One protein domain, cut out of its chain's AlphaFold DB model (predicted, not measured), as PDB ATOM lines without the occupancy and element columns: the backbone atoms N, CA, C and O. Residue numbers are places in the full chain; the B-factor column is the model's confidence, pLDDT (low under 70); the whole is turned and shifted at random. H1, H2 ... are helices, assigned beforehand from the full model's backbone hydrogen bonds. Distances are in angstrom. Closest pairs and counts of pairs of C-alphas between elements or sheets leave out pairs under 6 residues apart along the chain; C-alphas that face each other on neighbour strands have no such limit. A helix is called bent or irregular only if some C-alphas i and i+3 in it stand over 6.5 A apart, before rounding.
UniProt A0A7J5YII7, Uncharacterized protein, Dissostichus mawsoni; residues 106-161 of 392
ATOM      1  N   SER A 106      21.141 161.162  31.694       75.69
ATOM      2  CA  SER A 106      19.980 161.386  30.837       75.69
ATOM      3  C   SER A 106      18.697 161.011  31.565       75.69
ATOM      4  O   SER A 106      18.654 160.065  32.354       75.69
ATOM      5  N   SER A 107      17.663 161.799  31.284       79.50
ATOM      6  CA  SER A 107      16.307 161.721  31.825       79.50
ATOM      7  C   SER A 107      15.253 161.581  30.720       79.50
ATOM      8  O   SER A 107      14.081 161.854  30.955       79.50
ATOM      9  N   GLY A 108      15.650 161.203  29.499       89.38
ATOM     10  CA  GLY A 108      14.717 161.108  28.375       89.38
ATOM     11  C   GLY A 108      13.682 159.999  28.580       89.38
ATOM     12  O   GLY A 108      14.056 158.852  28.824       89.38
ATOM     13  N   GLU A 109      12.395 160.324  28.431       89.69
ATOM     14  CA  GLU A 109      11.268 159.395  28.631       89.69
ATOM     15  C   GLU A 109      11.409 158.104  27.815       89.69
ATOM     16  O   GLU A 109      11.250 157.009  28.354       89.69
ATOM     17  N   ILE A 110      11.809 158.224  26.543       90.12
ATOM     18  CA  ILE A 110      12.009 157.081  25.639       90.12
ATOM     19  C   ILE A 110      13.032 156.099  26.222       90.12
ATOM     20  O   ILE A 110      12.797 154.894  26.266       90.12
ATOM     21  N   GLY A 111      14.168 156.601  26.710       90.75
ATOM     22  CA  GLY A 111      15.215 155.738  27.251       90.75
ATOM     23  C   GLY A 111      14.825 155.089  28.580       90.75
ATOM     24  O   GLY A 111      15.179 153.935  28.811       90.75
ATOM     25  N   ARG A 112      14.028 155.771  29.415       94.56
ATOM     26  CA  ARG A 112      13.457 155.176  30.636       94.56
ATOM     27  C   ARG A 112      12.523 154.014  30.304       94.56
ATOM     28  O   ARG A 112      12.682 152.936  30.871       94.56
ATOM     29  N   GLY A 113      11.617 154.208  29.341       94.75
ATOM     30  CA  GLY A 113      10.701 153.164  28.881       94.75
ATOM     31  C   GLY A 113      11.436 151.921  28.376       94.75
ATOM     32  O   GLY A 113      11.065 150.797  28.721       94.75
ATOM     33  N   VAL A 114      12.536 152.110  27.642       94.56
ATOM     34  CA  VAL A 114      13.384 151.002  27.174       94.56
ATOM     35  C   VAL A 114      14.076 150.283  28.337       94.56
ATOM     36  O   VAL A 114      14.084 149.058  28.354       94.56
ATOM     37  N   ILE A 115      14.617 151.001  29.331       95.38
ATOM     38  CA  ILE A 115      15.260 150.371  30.503       95.38
ATOM     39  C   ILE A 115      14.262 149.520  31.291       95.38
ATOM     40  O   ILE A 115      14.586 148.388  31.639       95.38
ATOM     41  N   VAL A 116      13.058 150.040  31.553       95.81
ATOM     42  CA  VAL A 116      12.004 149.301  32.269       95.81
ATOM     43  C   VAL A 116      11.564 148.073  31.476       95.81
ATOM     44  O   VAL A 116      11.417 146.997  32.047       95.81
ATOM     45  N   SER A 117      11.390 148.212  30.160       94.62
ATOM     46  CA  SER A 117      10.989 147.098  29.292       94.62
ATOM     47  C   SER A 117      12.049 145.997  29.260       94.62
ATOM     48  O   SER A 117      11.715 144.831  29.446       94.62
ATOM     49  N   LEU A 118      13.326 146.368  29.121       94.31
ATOM     50  CA  LEU A 118      14.443 145.422  29.175       94.31
ATOM     51  C   LEU A 118      14.530 144.736  30.538       94.31
ATOM     52  O   LEU A 118      14.672 143.522  30.590       94.31
ATOM     53  N   ALA A 119      14.382 145.486  31.633       94.38
ATOM     54  CA  ALA A 119      14.405 144.921  32.978       94.38
ATOM     55  C   ALA A 119      13.276 143.903  33.211       94.38
ATOM     56  O   ALA A 119      13.503 142.915  33.893       94.38
ATOM     57  N   LYS A 120      12.085 144.111  32.627       93.62
ATOM     58  CA  LYS A 120      10.970 143.145  32.683       93.62
ATOM     59  C   LYS A 120      11.232 141.874  31.873       93.62
ATOM     60  O   LYS A 120      10.710 140.827  32.229       93.62
ATOM     61  N   GLN A 121      11.985 141.980  30.779       91.38
ATOM     62  CA  GLN A 121      12.354 140.835  29.937       91.38
ATOM     63  C   GLN A 121      13.450 139.982  30.575       91.38
ATOM     64  O   GLN A 121      13.565 138.798  30.281       91.38
ATOM     65  N   THR A 122      14.264 140.571  31.451       85.88
ATOM     66  CA  THR A 122      15.315 139.838  32.153       85.88
ATOM     67  C   THR A 122      14.731 139.101  33.347       85.88
ATOM     68  O   THR A 122      14.315 139.724  34.324       85.88
ATOM     69  N   GLU A 123      14.749 137.772  33.306       64.06
ATOM     70  CA  GLU A 123      14.493 136.964  34.497       64.06
ATOM     71  C   GLU A 123      15.513 137.269  35.616       64.06
ATOM     72  O   GLU A 123      16.605 137.796  35.381       64.06
ATOM     73  N   SER A 124      15.116 136.947  36.850       61.25
ATOM     74  CA  SER A 124      15.513 137.476  38.172       61.25
ATOM     75  C   SER A 124      17.001 137.589  38.552       61.25
ATOM     76  O   SER A 124      17.303 137.988  39.677       61.25
ATOM     77  N   ASN A 125      17.949 137.268  37.673       81.44
ATOM     78  CA  ASN A 125      19.365 137.139  38.028       81.44
ATOM     79  C   ASN A 125      20.204 138.413  37.815       81.44
ATOM     80  O   ASN A 125      21.317 138.501  38.339       81.44
ATOM     81  N   ASP A 126      19.708 139.431  37.098       91.38
ATOM     82  CA  ASP A 126      20.428 140.708  36.979       91.38
ATOM     83  C   ASP A 126      20.033 141.676  38.104       91.38
ATOM     84  O   ASP A 126      18.939 142.244  38.130       91.38
ATOM     85  N   THR A 127      20.976 141.945  39.012       92.69
ATOM     86  CA  THR A 127      20.789 142.912  40.109       92.69
ATOM     87  C   THR A 127      20.409 144.321  39.630       92.69
ATOM     88  O   THR A 127      19.804 145.081  40.384       92.69
ATOM     89  N   ARG A 128      20.756 144.709  38.393       94.69
ATOM     90  CA  ARG A 128      20.357 145.985  37.777       94.69
ATOM     91  C   ARG A 128      18.883 145.968  37.394       94.69
ATOM     92  O   ARG A 128      18.189 146.935  37.694       94.69
ATOM     93  N   ALA A 129      18.422 144.884  36.768       94.75
ATOM     94  CA  ALA A 129      17.020 144.701  36.407       94.75
ATOM     95  C   ALA A 129      16.151 144.647  37.670       94.75
ATOM     96  O   ALA A 129      15.187 145.399  37.775       94.75
ATOM     97  N   ALA A 130      16.579 143.885  38.684       93.88
ATOM     98  CA  ALA A 130      15.907 143.818  39.979       93.88
ATOM     99  C   ALA A 130      15.745 145.204  40.629       93.88
ATOM    100  O   ALA A 130      14.651 145.548  41.065       93.88
ATOM    101  N   ARG A 131      16.792 146.046  40.620       94.50
ATOM    102  CA  ARG A 131      16.693 147.431  41.125       94.50
ATOM    103  C   ARG A 131      15.659 148.264  40.373       94.50
ATOM    104  O   ARG A 131      14.950 149.034  41.001       94.50
ATOM    105  N   VAL A 132      15.587 148.141  39.048       95.25
ATOM    106  CA  VAL A 132      14.601 148.877  38.235       95.25
ATOM    107  C   VAL A 132      13.180 148.398  38.542       95.25
ATOM    108  O   VAL A 132      12.277 149.222  38.652       95.25
ATOM    109  N   LEU A 133      12.986 147.087  38.714       94.94
ATOM    110  CA  LEU A 133      11.684 146.487  39.013       94.94
ATOM    111  C   LEU A 133      11.209 146.732  40.453       94.94
ATOM    112  O   LEU A 133      10.007 146.715  40.693       94.94
ATOM    113  N   GLN A 134      12.123 146.997  41.390       94.56
ATOM    114  CA  GLN A 134      11.794 147.391  42.768       94.56
ATOM    115  C   GLN A 134      11.219 148.813  42.876       94.56
ATOM    116  O   GLN A 134      10.620 149.146  43.895       94.56
ATOM    117  N   LEU A 135      11.397 149.653  41.852       95.62
ATOM    118  CA  LEU A 135      10.873 151.017  41.838       95.62
ATOM    119  C   LEU A 135       9.374 151.040  41.534       95.62
ATOM    120  O   LEU A 135       8.894 150.327  40.649       95.62
ATOM    121  N   THR A 136       8.651 151.944  42.192       96.75
ATOM    122  CA  THR A 136       7.258 152.257  41.852       96.75
ATOM    123  C   THR A 136       7.148 152.846  40.441       96.75
ATOM    124  O   THR A 136       8.108 153.380  39.884       96.75
ATOM    125  N   VAL A 137       5.949 152.809  39.848       95.56
ATOM    126  CA  VAL A 137       5.695 153.371  38.504       95.56
ATOM    127  C   VAL A 137       6.079 154.857  38.423       95.56
ATOM    128  O   VAL A 137       6.616 155.306  37.412       95.56
ATOM    129  N   GLN A 138       5.861 155.615  39.503       96.06
ATOM    130  CA  GLN A 138       6.242 157.028  39.580       96.06
ATOM    131  C   GLN A 138       7.768 157.203  39.603       96.06
ATOM    132  O   GLN A 138       8.305 158.038  38.875       96.06
ATOM    133  N   GLU A 139       8.482 156.376  40.371       96.00
ATOM    134  CA  GLU A 139       9.946 156.410  40.454       96.00
ATOM    135  C   GLU A 139      10.614 155.971  39.145       96.00
ATOM    136  O   GLU A 139      11.582 156.596  38.706       96.00
ATOM    137  N   GLN A 140      10.056 154.962  38.465       95.81
ATOM    138  CA  GLN A 140      10.469 154.553  37.116       95.81
ATOM    139  C   GLN A 140      10.392 155.724  36.123       95.81
ATOM    140  O   GLN A 140      11.246 155.856  35.244       95.81
ATOM    141  N   GLY A 141       9.417 156.618  36.309       93.69
ATOM    142  CA  GLY A 141       9.239 157.830  35.520       93.69
ATOM    143  C   GLY A 141      10.319 158.890  35.723       93.69
ATOM    144  O   GLY A 141      10.431 159.762  34.869       93.69
ATOM    145  N   ILE A 142      11.140 158.825  36.778       95.31
ATOM    146  CA  ILE A 142      12.154 159.850  37.104       95.31
ATOM    147  C   ILE A 142      13.594 159.325  37.176       95.31
ATOM    148  O   ILE A 142      14.511 160.115  37.413       95.31
ATOM    149  N   ILE A 143      13.829 158.038  36.895       95.56
ATOM    150  CA  ILE A 143      15.171 157.437  36.943       95.56
ATOM    151  C   ILE A 143      16.195 158.189  36.085       95.56
ATOM    152  O   ILE A 143      15.886 158.724  35.009       95.56
ATOM    153  N   LYS A 144      17.441 158.185  36.563       95.31
ATOM    154  CA  LYS A 144      18.617 158.734  35.884       95.31
ATOM    155  C   LYS A 144      19.576 157.610  35.511       95.31
ATOM    156  O   LYS A 144      19.711 156.624  36.236       95.31
ATOM    157  N   TYR A 145      20.271 157.752  34.386       95.50
ATOM    158  CA  TYR A 145      21.284 156.786  33.957       95.50
ATOM    159  C   TYR A 145      22.373 157.431  33.094       95.50
ATOM    160  O   TYR A 145      22.158 158.453  32.444       95.50
ATOM    161  N   HIS A 146      23.557 156.813  33.057       94.50
ATOM    162  CA  HIS A 146      24.629 157.229  32.149       94.50
ATOM    163  C   HIS A 146      24.368 156.687  30.736       94.50
ATOM    164  O   HIS A 146      24.454 155.475  30.504       94.50
ATOM    165  N   THR A 147      24.073 157.572  29.781       89.31
ATOM    166  CA  THR A 147      23.698 157.200  28.404       89.31
ATOM    167  C   THR A 147      24.810 156.468  27.658       89.31
ATOM    168  O   THR A 147      24.561 155.483  26.965       89.31
ATOM    169  N   SER A 148      26.049 156.948  27.777       86.88
ATOM    170  CA  SER A 148      27.187 156.449  26.998       86.88
ATOM    171  C   SER A 148      27.752 155.136  27.542       86.88
ATOM    172  O   SER A 148      28.179 154.292  26.755       86.88
ATOM    173  N   SER A 149      27.745 154.956  28.865       91.00
ATOM    174  CA  SER A 149      28.415 153.840  29.535       91.00
ATOM    175  C   SER A 149      27.422 152.790  30.043       91.00
ATOM    176  O   SER A 149      27.371 151.675  29.517       91.00
ATOM    177  N   CYS A 150      26.601 153.133  31.035       94.56
ATOM    178  CA  CYS A 150      25.735 152.178  31.724       94.56
ATOM    179  C   CYS A 150      24.585 151.678  30.848       94.56
ATOM    180  O   CYS A 150      24.375 150.472  30.781       94.56
ATOM    181  N   TYR A 151      23.884 152.574  30.146       93.81
ATOM    182  CA  TYR A 151      22.744 152.198  29.304       93.81
ATOM    183  C   TYR A 151      23.152 151.271  28.157       93.81
ATOM    184  O   TYR A 151      22.599 150.185  28.015       93.81
ATOM    185  N   ARG A 152      24.189 151.641  27.391       91.75
ATOM    186  CA  ARG A 152      24.707 150.799  26.297       91.75
ATOM    187  C   ARG A 152      25.191 149.433  26.776       91.75
ATOM    188  O   ARG A 152      25.041 148.449  26.058       91.75
ATOM    189  N   THR A 153      25.800 149.375  27.960       93.81
ATOM    190  CA  THR A 153      26.256 148.106  28.542       93.81
ATOM    191  C   THR A 153      25.064 147.247  28.945       93.81
ATOM    192  O   THR A 153      25.021 146.085  28.567       93.81
ATOM    193  N   PHE A 154      24.061 147.837  29.600       94.25
ATOM    194  CA  PHE A 154      22.827 147.145  29.966       94.25
ATOM    195  C   PHE A 154      22.115 146.570  28.733       94.25
ATOM    196  O   PHE A 154      21.884 145.371  28.684       94.25
ATOM    197  N   GLN A 155      21.901 147.365  27.677       93.38
ATOM    198  CA  GLN A 155      21.314 146.870  26.421       93.38
ATOM    199  C   GLN A 155      22.103 145.709  25.800       93.38
ATOM    200  O   GLN A 155      21.520 144.736  25.328       93.38
ATOM    201  N   ARG A 156      23.439 145.809  25.780       92.06
ATOM    202  CA  ARG A 156      24.302 144.773  25.198       92.06
ATOM    203  C   ARG A 156      24.259 143.477  25.999       92.06
ATOM    204  O   ARG A 156      24.310 142.411  25.396       92.06
ATOM    205  N   ASP A 157      24.233 143.575  27.324       89.56
ATOM    206  CA  ASP A 157      24.170 142.406  28.195       89.56
ATOM    207  C   ASP A 157      22.831 141.685  28.011       89.56
ATOM    208  O   ASP A 157      22.829 140.470  27.862       89.56
ATOM    209  N   MET A 158      21.727 142.430  27.892       85.31
ATOM    210  CA  MET A 158      20.395 141.848  27.679       85.31
ATOM    211  C   MET A 158      20.254 141.156  26.322       85.31
ATOM    212  O   MET A 158      19.758 140.038  26.252       85.31
ATOM    213  N   ALA A 159      20.799 141.748  25.254       85.00
ATOM    214  CA  ALA A 159      20.786 141.127  23.929       85.00
ATOM    215  C   ALA A 159      21.557 139.789  23.865       85.00
ATOM    216  O   ALA A 159      21.335 138.990  22.956       85.00
ATOM    217  N   LYS A 160      22.491 139.540  24.796       84.25
ATOM    218  CA  LYS A 160      23.195 138.250  24.886       84.25
ATOM    219  C   LYS A 160      22.341 137.183  25.563       84.25
ATOM    220  O   LYS A 160      22.423 136.024  25.164       84.25
ATOM    221  N   THR A 161      21.547 137.558  26.561       78.25
ATOM    222  CA  THR A 161      20.705 136.620  27.312       78.25
ATOM    223  C   THR A 161      19.639 136.000  26.409       78.25
ATOM    224  O   THR A 161      19.512 134.779  26.395       78.25
TER     225      THR A 161
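This is residues 106 to 161 of the 392 residues of an uncharacterized protein of Dissostichus mawsoni (UniProt A0A7J5YII7). The longest helix, H4, and H1 run the same way, roughly side by side; H2 crosses the later part of H1, and tiny H3 is near H1. The printed part has 56 residues, with four named helices, H1 to H4 in chain order, and no named strand: all helix. It is compact, radius of gyration of the C-alphas 10.5 A, spanning 27 by 24 by 15 A.

H4, residues 147 to 161, only just touches residues 115 to 118 of H1, residues 109 to 121, with 3 pairs of C-alphas within 8 A; the closest, Leu 118 and Met 158, are 7.1 A apart, at a shallow tilt of 28 degrees. H1, with residues 115 to 120, touches H2, residues 127 to 133, at a steep tilt of 66 degrees, opposite ways; the closest C-alphas, of Ala 119 and Ala 129, are 4.3 A apart. H3, residues 137 to 140, is close to but not clearly touching H1: the closest C-alphas, of Arg 112 and Gln 140, are 7.2 A apart. Every O i to N i+4 pair is within hydrogen-bond range in H1 and H2, 9 of 11 in H4; H3 is too short for one.

H4 measures 20.8 A, ending at C-alpha 161 (20.705, 136.620, 27.312), and is only just irregular: C-alphas 148 and 151 are 6.6 A apart. H1 measures 18.6 A from C-alpha 109 (11.268, 159.395, 28.631); H2 measures 9.8 A and H3 5.1 A.

The C-alphas farthest apart, of Gln 138 and Lys 160, are 29.3 A apart. The printed part has no cut and no long link; residues 123 to 124 are under pLDDT 70.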